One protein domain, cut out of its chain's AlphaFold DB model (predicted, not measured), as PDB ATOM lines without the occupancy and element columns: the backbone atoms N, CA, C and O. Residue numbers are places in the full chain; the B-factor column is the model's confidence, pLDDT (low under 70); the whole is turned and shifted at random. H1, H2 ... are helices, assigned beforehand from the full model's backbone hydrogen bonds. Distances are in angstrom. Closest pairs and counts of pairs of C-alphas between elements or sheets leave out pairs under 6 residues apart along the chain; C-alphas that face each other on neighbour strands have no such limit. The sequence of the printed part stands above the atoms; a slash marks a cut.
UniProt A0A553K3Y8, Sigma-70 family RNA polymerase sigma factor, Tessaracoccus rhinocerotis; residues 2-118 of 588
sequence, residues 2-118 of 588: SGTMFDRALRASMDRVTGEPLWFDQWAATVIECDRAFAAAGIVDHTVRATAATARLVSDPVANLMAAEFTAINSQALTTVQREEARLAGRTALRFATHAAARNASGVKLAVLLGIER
ATOM      1  N   SER A   2      63.868 -31.886 -35.541       46.12
ATOM      2  CA  SER A   2      63.262 -33.194 -35.798       46.12
ATOM      3  C   SER A   2      61.856 -32.972 -36.337       46.12
ATOM      4  O   SER A   2      61.026 -32.414 -35.625       46.12
ATOM      5  N   GLY A   3      61.621 -33.335 -37.594       61.25
ATOM      6  CA  GLY A   3      60.309 -33.176 -38.207       61.25
ATOM      7  C   GLY A   3      59.238 -34.025 -37.522       61.25
ATOM      8  O   GLY A   3      59.538 -35.131 -37.063       61.25
ATOM      9  N   THR A   4      58.004 -33.519 -37.433       69.69
ATOM     10  CA  THR A   4      56.880 -34.292 -36.894       69.69
ATOM     11  C   THR A   4      56.497 -35.420 -37.852       69.69
ATOM     12  O   THR A   4      56.788 -35.400 -39.051       69.69
ATOM     13  N   MET A   5      55.798 -36.422 -37.323       77.69
ATOM     14  CA  MET A   5      55.349 -37.595 -38.075       77.69
ATOM     15  C   MET A   5      54.470 -37.256 -39.292       77.69
ATOM     16  O   MET A   5      54.474 -37.997 -40.273       77.69
ATOM     17  N   PHE A   6      53.770 -36.117 -39.250       78.94
ATOM     18  CA  PHE A   6      52.887 -35.635 -40.315       78.94
ATOM     19  C   PHE A   6      53.516 -34.544 -41.196       78.94
ATOM     20  O   PHE A   6      52.840 -34.018 -42.073       78.94
ATOM     21  N   ASP A   7      54.810 -34.230 -41.064       81.06
ATOM     22  CA  ASP A   7      55.460 -33.150 -41.831       81.06
ATOM     23  C   ASP A   7      55.410 -33.337 -43.351       81.06
ATOM     24  O   ASP A   7      55.445 -32.365 -44.111       81.06
ATOM     25  N   ARG A   8      55.396 -34.589 -43.820       81.38
ATOM     26  CA  ARG A   8      55.245 -34.888 -45.250       81.38
ATOM     27  C   ARG A   8      53.825 -34.571 -45.716       81.38
ATOM     28  O   ARG A   8      53.674 -33.854 -46.697       81.38
ATOM     29  N   ALA A   9      52.822 -35.064 -44.987       79.06
ATOM     30  CA  ALA A   9      51.410 -34.816 -45.269       79.06
ATOM     31  C   ALA A   9      51.069 -33.321 -45.188       79.06
ATOM     32  O   ALA A   9      50.336 -32.804 -46.027       79.06
ATOM     33  N   LEU A  10      51.651 -32.611 -44.216       77.81
ATOM     34  CA  LEU A  10      51.487 -31.173 -44.052       77.81
ATOM     35  C   LEU A  10      52.025 -30.406 -45.263       77.81
ATOM     36  O   LEU A  10      51.290 -29.615 -45.845       77.81
ATOM     37  N   ARG A  11      53.269 -30.677 -45.682       79.25
ATOM     38  CA  ARG A  11      53.867 -30.031 -46.863       79.25
ATOM     39  C   ARG A  11      53.061 -30.293 -48.131       79.25
ATOM     40  O   ARG A  11      52.707 -29.348 -48.822       79.25
ATOM     41  N   ALA A  12      52.702 -31.547 -48.383       81.25
ATOM     42  CA  ALA A  12      51.926 -31.894 -49.567       81.25
ATOM     43  C   ALA A  12      50.525 -31.255 -49.565       81.25
ATOM     44  O   ALA A  12      50.054 -30.784 -50.599       81.25
ATOM     45  N   SER A  13      49.880 -31.156 -48.398       78.19
ATOM     46  CA  SER A  13      48.592 -30.461 -48.262       78.19
ATOM     47  C   SER A  13      48.730 -28.950 -48.479       78.19
ATOM     48  O   SER A  13      47.864 -28.351 -49.110       78.19
ATOM     49  N   MET A  14      49.822 -28.332 -48.013       75.94
ATOM     50  CA  MET A  14      50.118 -26.915 -48.260       75.94
ATOM     51  C   MET A  14      50.359 -26.625 -49.744       75.94
ATOM     52  O   MET A  14      49.777 -25.682 -50.275       75.94
ATOM     53  N   ASP A  15      51.138 -27.460 -50.439       76.56
ATOM     54  CA  ASP A  15      51.416 -27.292 -51.873       76.56
ATOM     55  C   ASP A  15      50.120 -27.300 -52.710       76.56
ATOM     56  O   ASP A  15      49.999 -26.592 -53.713       76.56
ATOM     57  N   ARG A  16      49.101 -28.048 -52.264       73.31
ATOM     58  CA  ARG A  16      47.771 -28.138 -52.893       73.31
ATOM     59  C   ARG A  16      46.879 -26.921 -52.652       73.31
ATOM     60  O   ARG A  16      45.970 -26.679 -53.446       73.31
ATOM     61  N   VAL A  17      47.133 -26.126 -51.609       70.75
ATOM     62  CA  VAL A  17      46.395 -24.870 -51.377       70.75
ATOM     63  C   VAL A  17      46.627 -23.905 -52.538       70.75
ATOM     64  O   VAL A  17      45.679 -23.284 -53.012       70.75
ATOM     65  N   THR A  18      47.860 -23.831 -53.043       67.25
ATOM     66  CA  THR A  18      48.240 -22.978 -54.181       67.25
ATOM     67  C   THR A  18      48.285 -23.721 -55.517       67.25
ATOM     68  O   THR A  18      48.223 -23.090 -56.569       67.25
ATOM     69  N   GLY A  19      48.402 -25.049 -55.487       73.75
ATOM     70  CA  GLY A  19      48.497 -25.910 -56.663       73.75
ATOM     71  C   GLY A  19      47.153 -26.446 -57.159       73.75
ATOM     72  O   GLY A  19      46.097 -25.818 -56.999       73.75
ATOM     73  N   GLU A  20      47.210 -27.628 -57.778       74.12
ATOM     74  CA  GLU A  20      46.035 -28.339 -58.279       74.12
ATOM     75  C   GLU A  20      45.070 -28.702 -57.139       74.12
ATOM     76  O   GLU A  20      45.492 -29.341 -56.168       74.12
ATOM     77  N   PRO A  21      43.781 -28.350 -57.268       73.62
ATOM     78  CA  PRO A  21      42.783 -28.600 -56.238       73.62
ATOM     79  C   PRO A  21      42.491 -30.099 -56.064       73.62
ATOM     80  O   PRO A  21      42.689 -30.909 -56.972       73.62
ATOM     81  N   LEU A  22      42.018 -30.468 -54.873       77.31
ATOM     82  CA  LEU A  22      41.761 -31.857 -54.493       77.31
ATOM     83  C   LEU A  22      40.325 -32.253 -54.867       77.31
ATOM     84  O   LEU A  22      39.395 -31.468 -54.694       77.31
ATOM     85  N   TRP A  23      40.109 -33.459 -55.388       81.88
ATOM     86  CA  TRP A  23      38.746 -33.946 -55.634       81.88
ATOM     87  C   TRP A  23      38.102 -34.446 -54.338       81.88
ATOM     88  O   TRP A  23      38.784 -34.942 -53.443       81.88
ATOM     89  N   PHE A  24      36.773 -34.356 -54.243       80.62
ATOM     90  CA  PHE A  24      36.025 -34.703 -53.028       80.62
ATOM     91  C   PHE A  24      36.279 -36.143 -52.541       80.62
ATOM     92  O   PHE A  24      36.497 -36.361 -51.353       80.62
ATOM     93  N   ASP A  25      36.337 -37.120 -53.449       81.50
ATOM     94  CA  ASP A  25      36.587 -38.521 -53.075       81.50
ATOM     95  C   ASP A  25      38.039 -38.746 -52.624       81.50
ATOM     96  O   ASP A  25      38.304 -39.483 -51.674       81.50
ATOM     97  N   GLN A  26      38.990 -38.028 -53.235       82.94
ATOM     98  CA  GLN A  26      40.394 -38.050 -52.817       82.94
ATOM     99  C   GLN A  26      40.562 -37.447 -51.421       82.94
ATOM    100  O   GLN A  26      41.316 -37.977 -50.603       82.94
ATOM    101  N   TRP A  27      39.841 -36.364 -51.126       86.88
ATOM    102  CA  TRP A  27      39.763 -35.795 -49.784       86.88
ATOM    103  C   TRP A  27      39.193 -36.802 -48.782       86.88
ATOM    104  O   TRP A  27      39.810 -37.033 -47.742       86.88
ATOM    105  N   ALA A  28      38.084 -37.465 -49.110       86.19
ATOM    106  CA  ALA A  28      37.469 -38.435 -48.211       86.19
ATOM    107  C   ALA A  28      38.420 -39.602 -47.888       86.19
ATOM    108  O   ALA A  28      38.578 -39.963 -46.720       86.19
ATOM    109  N   ALA A  29      39.121 -40.136 -48.894       84.12
ATOM    110  CA  ALA A  29      40.153 -41.155 -48.696       84.12
ATOM    111  C   ALA A  29      41.300 -40.653 -47.799       84.12
ATOM    112  O   ALA A  29      41.730 -41.357 -46.885       84.12
ATOM    113  N   THR A  30      41.751 -39.413 -48.009       86.38
ATOM    114  CA  THR A  30      42.814 -38.766 -47.220       86.38
ATOM    115  C   THR A  30      42.443 -38.657 -45.739       86.38
ATOM    116  O   THR A  30      43.229 -39.028 -44.868       86.38
ATOM    117  N   VAL A  31      41.220 -38.209 -45.442       88.31
ATOM    118  CA  VAL A  31      40.700 -38.111 -44.071       88.31
ATOM    119  C   VAL A  31      40.617 -39.491 -43.413       88.31
ATOM    120  O   VAL A  31      41.015 -39.649 -42.258       88.31
ATOM    121  N   ILE A  32      40.109 -40.495 -44.133       87.19
ATOM    122  CA  ILE A  32      39.966 -41.862 -43.615       87.19
ATOM    123  C   ILE A  32      41.330 -42.464 -43.267       87.19
ATOM    124  O   ILE A  32      41.448 -43.113 -42.225       87.19
ATOM    125  N   GLU A  33      42.356 -42.250 -44.095       86.56
ATOM    126  CA  GLU A  33      43.710 -42.692 -43.758       86.56
ATOM    127  C   GLU A  33      44.307 -41.910 -42.591       86.56
ATOM    128  O   GLU A  33      44.969 -42.509 -41.750       86.56
ATOM    129  N   CYS A  34      44.051 -40.604 -42.482       87.00
ATOM    130  CA  CYS A  34      44.520 -39.827 -41.337       87.00
ATOM    131  C   CYS A  34      43.936 -40.341 -40.009       87.00
ATOM    132  O   CYS A  34      44.676 -40.504 -39.042       87.00
ATOM    133  N   ASP A  35      42.646 -40.687 -39.974       90.19
ATOM    134  CA  ASP A  35      42.004 -41.327 -38.814       90.19
ATOM    135  C   ASP A  35      42.662 -42.673 -38.462       90.19
ATOM    136  O   ASP A  35      42.979 -42.941 -37.301       90.19
ATOM    137  N   ARG A  36      42.963 -43.506 -39.469       87.31
ATOM    138  CA  ARG A  36      43.693 -44.769 -39.257       87.31
ATOM    139  C   ARG A  36      45.113 -44.540 -38.746       87.31
ATOM    140  O   ARG A  36      45.563 -45.274 -37.869       87.31
ATOM    141  N   ALA A  37      45.798 -43.530 -39.270       85.75
ATOM    142  CA  ALA A  37      47.131 -43.130 -38.851       85.75
ATOM    143  C   ALA A  37      47.118 -42.686 -37.373       85.75
ATOM    144  O   ALA A  37      47.881 -43.211 -36.560       85.75
ATOM    145  N   PHE A  38      46.180 -41.816 -36.986       85.44
ATOM    146  CA  PHE A  38      45.979 -41.393 -35.595       85.44
ATOM    147  C   PHE A  38      45.742 -42.595 -34.674       85.44
ATOM    148  O   PHE A  38      46.413 -42.725 -33.647       85.44
ATOM    149  N   ALA A  39      44.864 -43.519 -35.074       85.56
ATOM    150  CA  ALA A  39      44.590 -44.735 -34.315       85.56
ATOM    151  C   ALA A  39      45.835 -45.630 -34.159       85.56
ATOM    152  O   ALA A  39      46.112 -46.102 -33.057       85.56
ATOM    153  N   ALA A  40      46.621 -45.824 -35.224       84.00
ATOM    154  CA  ALA A  40      47.852 -46.616 -35.191       84.00
ATOM    155  C   ALA A  40      48.937 -46.005 -34.280       84.00
ATOM    156  O   ALA A  40      49.739 -46.738 -33.700       84.00
ATOM    157  N   ALA A  41      48.940 -44.678 -34.123       81.38
ATOM    158  CA  ALA A  41      49.831 -43.944 -33.223       81.38
ATOM    159  C   ALA A  41      49.299 -43.809 -31.784       81.38
ATOM    160  O   ALA A  41      49.978 -43.233 -30.929       81.38
ATOM    161  N   GLY A  42      48.084 -44.295 -31.505       81.94
ATOM    162  CA  GLY A  42      47.418 -44.106 -30.214       81.94
ATOM    163  C   GLY A  42      47.053 -42.646 -29.916       81.94
ATOM    164  O   GLY A  42      47.001 -42.252 -28.752       81.94
ATOM    165  N   ILE A  43      46.839 -41.826 -30.949       84.62
ATOM    166  CA  ILE A  43      46.392 -40.435 -30.829       84.62
ATOM    167  C   ILE A  43      44.862 -40.421 -30.868       84.62
ATOM    168  O   ILE A  43      44.253 -40.826 -31.856       84.62
ATOM    169  N   VAL A  44      44.232 -39.935 -29.797       83.31
ATOM    170  CA  VAL A  44      42.779 -39.730 -29.746       83.31
ATOM    171  C   VAL A  44      42.473 -38.287 -30.135       83.31
ATOM    172  O   VAL A  44      42.908 -37.359 -29.459       83.31
ATOM    173  N   ASP A  45      41.732 -38.107 -31.227       86.56
ATOM    174  CA  ASP A  45      41.200 -36.811 -31.652       86.56
ATOM    175  C   ASP A  45      39.763 -36.995 -32.155       86.56
ATOM    176  O   ASP A  45      39.521 -37.601 -33.201       86.56
ATOM    177  N   HIS A  46      38.790 -36.514 -31.377       86.81
ATOM    178  CA  HIS A  46      37.372 -36.694 -31.692       86.81
ATOM    179  C   HIS A  46      36.956 -35.935 -32.956       86.81
ATOM    180  O   HIS A  46      36.092 -36.414 -33.691       86.81
ATOM    181  N   THR A  47      37.591 -34.800 -33.257       87.88
ATOM    182  CA  THR A  47      37.302 -34.031 -34.468       87.88
ATOM    183  C   THR A  47      37.738 -34.803 -35.704       87.88
ATOM    184  O   THR A  47      36.913 -35.020 -36.584       87.88
ATOM    185  N   VAL A  48      38.974 -35.311 -35.744       88.69
ATOM    186  CA  VAL A  48      39.464 -36.129 -36.872       88.69
ATOM    187  C   VAL A  48      38.593 -37.372 -37.069       88.69
ATOM    188  O   VAL A  48      38.196 -37.679 -38.195       88.69
ATOM    189  N   ARG A  49      38.206 -38.044 -35.975       89.88
ATOM    190  CA  ARG A  49      37.294 -39.200 -36.022       89.88
ATOM    191  C   ARG A  49      35.913 -38.835 -36.569       89.88
ATOM    192  O   ARG A  49      35.364 -39.581 -37.382       89.88
ATOM    193  N   ALA A  50      35.351 -37.699 -36.156       90.19
ATOM    194  CA  ALA A  50      34.073 -37.207 -36.660       90.19
ATOM    195  C   ALA A  50      34.160 -36.818 -38.142       90.19
ATOM    196  O   ALA A  50      33.269 -37.168 -38.913       90.19
ATOM    197  N   THR A  51      35.245 -36.165 -38.566       90.44
ATOM    198  CA  THR A  51      35.510 -35.845 -39.973       90.44
ATOM    199  C   THR A  51      35.606 -37.112 -40.818       90.44
ATOM    200  O   THR A  51      34.988 -37.185 -41.877       90.44
ATOM    201  N   ALA A  52      36.301 -38.147 -40.336       90.88
ATOM    202  CA  ALA A  52      36.390 -39.436 -41.021       90.88
ATOM    203  C   ALA A  52      35.049 -40.173 -41.083       90.88
ATOM    204  O   ALA A  52      34.739 -40.801 -42.096       90.88
ATOM    205  N   ALA A  53      34.228 -40.087 -40.034       89.31
ATOM    206  CA  ALA A  53      32.874 -40.632 -40.050       89.31
ATOM    207  C   ALA A  53      31.998 -39.934 -41.106       89.31
ATOM    208  O   ALA A  53      31.324 -40.614 -41.881       89.31
ATOM    209  N   THR A  54      32.074 -38.602 -41.201       88.62
ATOM    210  CA  THR A  54      31.404 -37.833 -42.258       88.62
ATOM    211  C   THR A  54      31.934 -38.206 -43.637       88.62
ATOM    212  O   THR A  54      31.133 -38.490 -44.519       88.62
ATOM    213  N   ALA A  55      33.257 -38.286 -43.824       86.88
ATOM    214  CA  ALA A  55      33.886 -38.668 -45.089       86.88
ATOM    215  C   ALA A  55      33.370 -40.025 -45.598       86.88
ATOM    216  O   ALA A  55      32.971 -40.126 -46.752       86.88
ATOM    217  N   ARG A  56      33.270 -41.034 -44.721       85.44
ATOM    218  CA  ARG A  56      32.705 -42.357 -45.057       85.44
ATOM    219  C   ARG A  56      31.235 -42.293 -45.478       85.44
ATOM    220  O   ARG A  56      30.802 -43.109 -46.283       85.44
ATOM    221  N   LEU A  57      30.458 -41.368 -44.913       80.06
ATOM    222  CA  LEU A  57      29.042 -41.193 -45.249       80.06
ATOM    223  C   LEU A  57      28.853 -40.594 -46.652       80.06
ATOM    224  O   LEU A  57      27.867 -40.901 -47.321       80.06
ATOM    225  N   VAL A  58      29.769 -39.721 -47.073       73.00
ATOM    226  CA  VAL A  58      29.633 -38.909 -48.294       73.00
ATOM    227  C   VAL A  58      30.503 -39.383 -49.460       73.00
ATOM    228  O   VAL A  58      30.328 -38.878 -50.565       73.00
ATOM    229  N   SER A  59      31.427 -40.320 -49.232       71.00
ATOM    230  CA  SER A  59      32.306 -40.878 -50.266       71.00
ATOM    231  C   SER A  59      31.646 -42.000 -51.063       71.00
ATOM    232  O   SER A  59      31.086 -42.922 -50.462       71.00
ATOM    233  N   ASP A  60      31.852 -41.994 -52.379       58.75
ATOM    234  CA  ASP A  60      31.759 -43.201 -53.207       58.75
ATOM    235  C   ASP A  60      33.120 -43.930 -53.222       58.75
ATOM    236  O   ASP A  60      34.175 -43.293 -53.138       58.75
ATOM    237  N   PRO A  61      33.154 -45.272 -53.294       48.66
ATOM    238  CA  PRO A  61      34.395 -46.028 -53.138       48.66
ATOM    239  C   PRO A  61      35.271 -45.982 -54.405       48.66
ATOM    240  O   PRO A  61      35.281 -46.952 -55.157       48.66
ATOM    241  N   VAL A  62      36.042 -44.908 -54.651       40.88
ATOM    242  CA  VAL A  62      37.095 -44.891 -55.697       40.88
ATOM    243  C   VAL A  62      38.321 -43.998 -55.358       40.88
ATOM    244  O   VAL A  62      38.197 -42.800 -55.142       40.88
ATOM    245  N   ALA A  63      39.513 -44.616 -55.472       47.81
ATOM    246  CA  ALA A  63      40.894 -44.110 -55.681       47.81
ATOM    247  C   ALA A  63      41.723 -43.404 -54.567       47.81
ATOM    248  O   ALA A  63      41.266 -42.566 -53.801       47.81
ATOM    249  N   ASN A  64      43.034 -43.731 -54.587       51.19
ATOM    250  CA  ASN A  64      43.988 -43.795 -53.458       51.19
ATOM    251  C   ASN A  64      45.200 -42.827 -53.517       51.19
ATOM    252  O   ASN A  64      46.189 -43.048 -52.820       51.19
ATOM    253  N   LEU A  65      45.205 -41.794 -54.365       54.62
ATOM    254  CA  LEU A  65      46.466 -41.088 -54.674       54.62
ATOM    255  C   LEU A  65      47.044 -40.245 -53.510       54.62
ATOM    256  O   LEU A  65      48.259 -40.228 -53.354       54.62
ATOM    257  N   MET A  66      46.216 -39.614 -52.665       58.94
ATOM    258  CA  MET A  66      46.672 -38.791 -51.514       58.94
ATOM    259  C   MET A  66      46.734 -39.549 -50.177       58.94
ATOM    260  O   MET A  66      47.485 -39.184 -49.274       58.94
ATOM    261  N   ALA A  67      45.984 -40.646 -50.060       59.94
ATOM    262  CA  ALA A  67      45.964 -41.543 -48.901       59.94
ATOM    263  C   ALA A  67      47.379 -41.990 -48.467       59.94
ATOM    264  O   ALA A  67      47.686 -42.075 -47.274       59.94
ATOM    265  N   ALA A  68      48.270 -42.198 -49.442       62.72
ATOM    266  CA  ALA A  68      49.649 -42.629 -49.227       62.72
ATOM    267  C   ALA A  68      50.494 -41.643 -48.393       62.72
ATOM    268  O   ALA A  68      51.410 -42.061 -47.690       62.72
ATOM    269  N   GLU A  69      50.203 -40.341 -48.428       71.56
ATOM    270  CA  GLU A  69      51.010 -39.325 -47.731       71.56
ATOM    271  C   GLU A  69      50.692 -39.239 -46.238       71.56
ATOM    272  O   GLU A  69      51.579 -38.965 -45.429       71.56
ATOM    273  N   PHE A  70      49.445 -39.549 -45.879       68.56
ATOM    274  CA  PHE A  70      49.007 -39.780 -44.502       68.56
ATOM    275  C   PHE A  70      49.336 -41.199 -44.022       68.56
ATOM    276  O   PHE A  70      49.215 -41.491 -42.833       68.56
ATOM    277  N   THR A  71      49.826 -42.067 -44.920       66.25
ATOM    278  CA  THR A  71      50.373 -43.387 -44.583       66.25
ATOM    279  C   THR A  71      51.791 -43.237 -44.039       66.25
ATOM    280  O   THR A  71      52.793 -43.631 -44.633       66.25
ATOM    281  N   ALA A  72      51.891 -42.637 -42.867       62.84
ATOM    282  CA  ALA A  72      53.095 -42.657 -42.070       62.84
ATOM    283  C   ALA A  72      52.628 -43.022 -40.678       62.84
ATOM    284  O   ALA A  72      52.021 -42.160 -40.076       62.84
ATOM    285  N   ILE A  73      52.835 -44.261 -40.209       54.19
ATOM    286  CA  ILE A  73      52.999 -44.598 -38.784       54.19
ATOM    287  C   ILE A  73      53.472 -46.050 -38.637       54.19
ATOM    288  O   ILE A  73      52.764 -47.005 -38.941       54.19
ATOM    289  N   ASN A  74      54.698 -46.194 -38.126       55.19
ATOM    290  CA  ASN A  74      55.132 -47.376 -37.385       55.19
ATOM    291  C   ASN A  74      54.533 -47.279 -35.975       55.19
ATOM    292  O   ASN A  74      54.511 -46.185 -35.414       55.19
ATOM    293  N   SER A  75      54.139 -48.401 -35.372       55.88
ATOM    294  CA  SER A  75      53.594 -48.529 -34.006       55.88
ATOM    295  C   SER A  75      54.606 -48.218 -32.881       55.88
ATOM    296  O   SER A  75      54.617 -48.855 -31.828       55.88
ATOM    297  N   GLN A  76      55.499 -47.251 -33.101       61.59
ATOM    298  CA  GLN A  76      56.465 -46.792 -32.112       61.59
ATOM    299  C   GLN A  76      55.760 -46.042 -30.980       61.59
ATOM    300  O   GLN A  76      54.846 -45.247 -31.200       61.59
ATOM    301  N   ALA A  77      56.216 -46.282 -29.753       65.56
ATOM    302  CA  ALA A  77      55.718 -45.595 -28.574       65.56
ATOM    303  C   ALA A  77      56.114 -44.108 -28.617       65.56
ATOM    304  O   ALA A  77      57.265 -43.756 -28.367       65.56
ATOM    305  N   LEU A  78      55.154 -43.236 -28.933       76.12
ATOM    306  CA  LEU A  78      55.319 -41.783 -28.860       76.12
ATOM    307  C   LEU A  78      55.217 -41.300 -27.409       76.12
ATOM    308  O   LEU A  78      54.402 -41.806 -26.633       76.12
ATOM    309  N   THR A  79      56.000 -40.284 -27.052       81.44
ATOM    310  CA  THR A  79      55.815 -39.525 -25.803       81.44
ATOM    311  C   THR A  79      54.571 -38.631 -25.882       81.44
ATOM    312  O   THR A  79      54.063 -38.357 -26.968       81.44
ATOM    313  N   THR A  80      54.070 -38.136 -24.746       79.31
ATOM    314  CA  THR A  80      52.895 -37.239 -24.712       79.31
ATOM    315  C   THR A  80      53.100 -35.974 -25.548       79.31
ATOM    316  O   THR A  80      52.226 -35.631 -26.335       79.31
ATOM    317  N   VAL A  81      54.272 -35.334 -25.449       80.44
ATOM    318  CA  VAL A  81      54.609 -34.125 -26.227       80.44
ATOM    319  C   VAL A  81      54.584 -34.416 -27.728       80.44
ATOM    320  O   VAL A  81      53.939 -33.701 -28.487       80.44
ATOM    321  N   GLN A  82      55.182 -35.532 -28.153       82.69
ATOM    322  CA  GLN A  82      55.177 -35.943 -29.560       82.69
ATOM    323  C   GLN A  82      53.769 -36.271 -30.081       82.69
ATOM    324  O   GLN A  82      53.493 -36.047 -31.257       82.69
ATOM    325  N   ARG A  83      52.869 -36.793 -29.233       80.94
ATOM    326  CA  ARG A  83      51.465 -37.025 -29.618       80.94
ATOM    327  C   ARG A  83      50.705 -35.721 -29.823       80.94
ATOM    328  O   ARG A  83      49.910 -35.657 -30.751       80.94
ATOM    329  N   GLU A  84      50.934 -34.710 -28.990       81.94
ATOM    330  CA  GLU A  84      50.323 -33.382 -29.152       81.94
ATOM    331  C   GLU A  84      50.816 -32.686 -30.426       81.94
ATOM    332  O   GLU A  84      50.010 -32.228 -31.233       81.94
ATOM    333  N   GLU A  85      52.132 -32.691 -30.664       82.56
ATOM    334  CA  GLU A  85      52.728 -32.147 -31.891       82.56
ATOM    335  C   GLU A  85      52.198 -32.860 -33.142       82.56
ATOM    336  O   GLU A  85      51.788 -32.212 -34.106       82.56
ATOM    337  N   ALA A  86      52.142 -34.197 -33.116       82.75
ATOM    338  CA  ALA A  86      51.588 -34.988 -34.210       82.75
ATOM    339  C   ALA A  86      50.083 -34.736 -34.407       82.75
ATOM    340  O   ALA A  86      49.631 -34.652 -35.550       82.75
ATOM    341  N   ARG A  87      49.309 -34.570 -33.325       84.88
ATOM    342  CA  ARG A  87      47.879 -34.234 -33.395       84.88
ATOM    343  C   ARG A  87      47.671 -32.887 -34.085       84.88
ATOM    344  O   ARG A  87      46.877 -32.806 -35.019       84.88
ATOM    345  N   LEU A  88      48.405 -31.854 -33.667       83.38
ATOM    346  CA  LEU A  88      48.308 -30.514 -34.249       83.38
ATOM    347  C   LEU A  88      48.736 -30.508 -35.723       83.38
ATOM    348  O   LEU A  88      48.024 -29.958 -36.567       83.38
ATOM    349  N   ALA A  89      49.858 -31.155 -36.050       81.94
ATOM    350  CA  ALA A  89      50.343 -31.270 -37.423       81.94
ATOM    351  C   ALA A  89      49.341 -32.014 -38.322       81.94
ATOM    352  O   ALA A  89      49.042 -31.552 -39.423       81.94
ATOM    353  N   GLY A  90      48.764 -33.120 -37.838       82.00
ATOM    354  CA  GLY A  90      47.748 -33.890 -38.556       82.00
ATOM    355  C   GLY A  90      46.446 -33.115 -38.786       82.00
ATOM    356  O   GLY A  90      45.964 -33.074 -39.918       82.00
ATOM    357  N   ARG A  91      45.910 -32.431 -37.760       85.88
ATOM    358  CA  ARG A  91      44.736 -31.542 -37.911       85.88
ATOM    359  C   ARG A  91      44.999 -30.436 -38.928       85.88
ATOM    360  O   ARG A  91      44.157 -30.183 -39.786       85.88
ATOM    361  N   THR A  92      46.176 -29.817 -38.867       82.44
ATOM    362  CA  THR A  92      46.568 -28.736 -39.783       82.44
ATOM    363  C   THR A  92      46.688 -29.238 -41.223       82.44
ATOM    364  O   THR A  92      46.174 -28.603 -42.141       82.44
ATOM    365  N   ALA A  93      47.298 -30.409 -41.432       82.25
ATOM    366  CA  ALA A  93      47.380 -31.037 -42.747       82.25
ATOM    367  C   ALA A  93      45.981 -31.338 -43.313       82.25
ATOM    368  O   ALA A  93      45.679 -30.966 -44.446       82.25
ATOM    369  N   LEU A  94      45.093 -31.933 -42.506       87.31
ATOM    370  CA  LEU A  94      43.710 -32.187 -42.912       87.31
ATOM    371  C   LEU A  94      42.933 -30.908 -43.208       87.31
ATOM    372  O   LEU A  94      42.129 -30.897 -44.140       87.31
ATOM    373  N   ARG A  95      43.159 -29.832 -42.452       87.38
ATOM    374  CA  ARG A  95      42.534 -28.533 -42.715       87.38
ATOM    375  C   ARG A  95      42.923 -28.022 -44.100       87.38
ATOM    376  O   ARG A  95      42.039 -27.698 -44.885       87.38
ATOM    377  N   PHE A  96      44.213 -28.036 -44.443       80.88
ATOM    378  CA  PHE A  96      44.675 -27.637 -45.776       80.88
ATOM    379  C   PHE A  96      44.151 -28.553 -46.887       80.88
ATOM    380  O   PHE A  96      43.731 -28.059 -47.932       80.88
ATOM    381  N   ALA A  97      44.103 -29.868 -46.662       82.62
ATOM    382  CA  ALA A  97      43.506 -30.800 -47.617       82.62
ATOM    383  C   ALA A  97      42.002 -30.532 -47.820       82.62
ATOM    384  O   ALA A  97      41.505 -30.591 -48.944       82.62
ATOM    385  N   THR A  98      41.280 -30.201 -46.746       86.31
ATOM    386  CA  THR A  98      39.856 -29.830 -46.784       86.31
ATOM    387  C   THR A  98      39.652 -28.528 -47.552       86.31
ATOM    388  O   THR A  98      38.812 -28.482 -48.448       86.31
ATOM    389  N   HIS A  99      40.488 -27.520 -47.300       82.69
ATOM    390  CA  HIS A  99      40.485 -26.258 -48.039       82.69
ATOM    391  C   HIS A  99      40.750 -26.466 -49.540       82.69
ATOM    392  O   HIS A  99      40.034 -25.955 -50.402       82.69
ATOM    393  N   ALA A 100      41.755 -27.280 -49.878       77.50
ATOM    394  CA  ALA A 100      42.076 -27.617 -51.262       77.50
ATOM    395  C   ALA A 100      40.930 -28.362 -51.969       77.50
ATOM    396  O   ALA A 100      40.746 -28.187 -53.174       77.50
ATOM    397  N   ALA A 101      40.154 -29.165 -51.234       81.12
ATOM    398  CA  ALA A 101      38.964 -29.834 -51.753       81.12
ATOM    399  C   ALA A 101      37.778 -28.878 -51.933       81.12
ATOM    400  O   ALA A 101      37.038 -28.984 -52.912       81.12
ATOM    401  N   ALA A 102      37.619 -27.910 -51.024       80.88
ATOM    402  CA  ALA A 102      36.548 -26.920 -51.077       80.88
ATOM    403  C   ALA A 102      36.615 -26.081 -52.363       80.88
ATOM    404  O   ALA A 102      35.580 -25.805 -52.965       80.88
ATOM    405  N   ARG A 103      37.824 -25.786 -52.866       81.50
ATOM    406  CA  ARG A 103      38.052 -25.077 -54.144       81.50
ATOM    407  C   ARG A 103      37.395 -25.743 -55.367       81.50
ATOM    408  O   ARG A 103      37.120 -25.051 -56.341       81.50
ATOM    409  N   ASN A 104      37.149 -27.056 -55.321       77.75
ATOM    410  CA  ASN A 104      36.524 -27.843 -56.394       77.75
ATOM    411  C   ASN A 104      35.085 -28.287 -56.082       77.75
ATOM    412  O   ASN A 104      34.457 -28.967 -56.897       77.75
ATOM    413  N   ALA A 105      34.567 -27.975 -54.896       75.94
ATOM    414  CA  ALA A 105      33.256 -28.422 -54.456       75.94
ATOM    415  C   ALA A 105      32.196 -27.338 -54.668       75.94
ATOM    416  O   ALA A 105      32.474 -26.142 -54.657       75.94
ATOM    417  N   SER A 106      30.940 -27.756 -54.815       74.75
ATOM    418  CA  SER A 106      29.794 -26.849 -54.883       74.75
ATOM    419  C   SER A 106      28.595 -27.416 -54.122       74.75
ATOM    420  O   SER A 106      28.548 -28.603 -53.775       74.75
ATOM    421  N   GLY A 107      27.631 -26.544 -53.811       78.69
ATOM    422  CA  GLY A 107      26.402 -26.909 -53.107       78.69
ATOM    423  C   GLY A 107      26.661 -27.572 -51.750       78.69
ATOM    424  O   GLY A 107      27.485 -27.115 -50.964       78.69
ATOM    425  N   VAL A 108      25.966 -28.681 -51.484       79.94
ATOM    426  CA  VAL A 108      26.038 -29.399 -50.199       79.94
ATOM    427  C   VAL A 108      27.443 -29.939 -49.904       79.94
ATOM    428  O   VAL A 108      27.870 -29.905 -48.753       79.94
ATOM    429  N   LYS A 109      28.192 -30.389 -50.923       78.56
ATOM    430  CA  LYS A 109      29.575 -30.872 -50.737       78.56
ATOM    431  C   LYS A 109      30.483 -29.756 -50.226       78.56
ATOM    432  O   LYS A 109      31.257 -29.985 -49.303       78.56
ATOM    433  N   LEU A 110      30.348 -28.552 -50.785       78.38
ATOM    434  CA  LEU A 110      31.085 -27.378 -50.321       78.38
ATOM    435  C   LEU A 110      30.719 -27.033 -48.873       78.38
ATOM    436  O   LEU A 110      31.612 -26.881 -48.049       78.38
ATOM    437  N   ALA A 111      29.427 -26.999 -48.538       78.25
ATOM    438  CA  ALA A 111      28.972 -26.698 -47.179       78.25
ATOM    439  C   ALA A 111      29.500 -27.696 -46.129       78.25
ATOM    440  O   ALA A 111      29.897 -27.297 -45.036       78.25
ATOM    441  N   VAL A 112      29.555 -28.993 -46.463       84.50
ATOM    442  CA  VAL A 112      30.166 -30.018 -45.597       84.50
ATOM    443  C   VAL A 112      31.655 -29.739 -45.378       84.50
ATOM    444  O   VAL A 112      32.122 -29.804 -44.243       84.50
ATOM    445  N   LEU A 113      32.397 -29.419 -46.443       82.69
ATOM    446  CA  LEU A 113      33.833 -29.144 -46.351       82.69
ATOM    447  C   LEU A 113      34.130 -27.881 -45.541       82.69
ATOM    448  O   LEU A 113      35.022 -27.920 -44.704       82.69
ATOM    449  N   LEU A 114      33.367 -26.802 -45.731       81.25
ATOM    450  CA  LEU A 114      33.547 -25.556 -44.977       81.25
ATOM    451  C   LEU A 114      33.290 -25.755 -43.475       81.25
ATOM    452  O   LEU A 114      34.075 -25.295 -42.647       81.25
ATOM    453  N   GLY A 115      32.253 -26.520 -43.110       84.75
ATOM    454  CA  GLY A 115      32.010 -26.882 -41.710       84.75
ATOM    455  C   GLY A 115      33.144 -27.710 -41.105       84.75
ATOM    456  O   GLY A 115      33.609 -27.419 -40.006       84.75
ATOM    457  N   ILE A 116      33.652 -28.691 -41.852       88.06
ATOM    458  CA  ILE A 116      34.801 -29.497 -41.425       88.06
ATOM    459  C   ILE A 116      36.067 -28.643 -41.286       88.06
ATOM    460  O   ILE A 116      36.820 -28.821 -40.332       88.06
ATOM    461  N   GLU A 117      36.324 -27.731 -42.222       84.75
ATOM    462  CA  GLU A 117      37.495 -26.855 -42.190       84.75
ATOM    463  C   GLU A 117      37.487 -25.963 -40.941       84.75
ATOM    464  O   GLU A 117      38.522 -25.829 -40.278       84.75
ATOM    465  N   ARG A 118      36.314 -25.431 -40.564       84.12
ATOM    466  CA  ARG A 118      36.127 -24.686 -39.311       84.12
ATOM    467  C   ARG A 118      36.472 -25.539 -38.091       84.12
ATOM    468  O   ARG A 118      37.244 -25.105 -37.248       84.12
TER     469      ARG A 118
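AT A GLANCE: This is residues 2 to 118 of the 588 residues of the protein "Sigma-70 family RNA polymerase sigma factor" of Tessaracoccus rhinocerotis (UniProt A0A553K3Y8). Two helical hairpins, H2 with H3 and H5 with H6, stand side by side as a bundle of four helices, joined mainly where H2 and H5 touch. H1 packs along H5 outside this bundle, and the short H4 packs on H2 and H1. The printed part has 117 residues, with six named helices, H1 to H6 in order, and no named strand; the class is all helix. It is compact, with a radius of gyration of the C-alphas of 13.4 A, and only just elongated, spanning 42 by 28 by 26 A.

IN THESE COORDINATES: H5, the longest helix, holds residues 80 to 102 and measures 32.7 A, from C-alpha 80 at (52.895, -37.239, -24.712) to C-alpha 102 at (36.548, -26.920, -51.077). H2, residues 24 to 40, measures 24.5 A, and H3, residues 46 to 58, 18.5 A. H1 is residues 7 to 18, H4 residues 67 to 70. H6, residues 107 to 118, ends at C-alpha 118, (36.127, -24.686, -39.311).

HOW THE PARTS SIT: H2 and H5 are the hubs, touching three helices each. They touch each other at a shallow tilt of 7 degrees, opposite ways; their closest C-alphas, Phe 24 and Ala 101, are 5.8 A apart. With residues 95 to 102 alone H5 touches H6, closest at the C-alphas of Arg 95 and Glu 117, 5.3 A. H1 touches H5 at 23 degrees, a shallow tilt, the same way, with C-alphas Leu 10 and Ala 93 closest at 4.3 A. H2 touches H3 with residues 28 to 35 alone, at a steep tilt of 39 degrees, opposite ways; C-alphas Ala 28 and Ala 55 are closest, 4.8 A. H4 touches H2, with C-alphas Thr 30 and Ala 67 closest at 4.5 A. H3 and H6 are close but not clearly touching. Every O i to N i+4 pair is within hydrogen-bond range in H2, H3, H5 and H6; H1 has 7 of 8, and H4 is too short for one.

THE WHOLE: The C-alphas of Ala 77 and Gly 107, the two farthest apart, are 42.5 A apart. The printed part has no cut and no long link. Mean pLDDT of the printed part is 77.8; residues 2 to 4, 18, 60 to 68 and 70 to 77 are under 70.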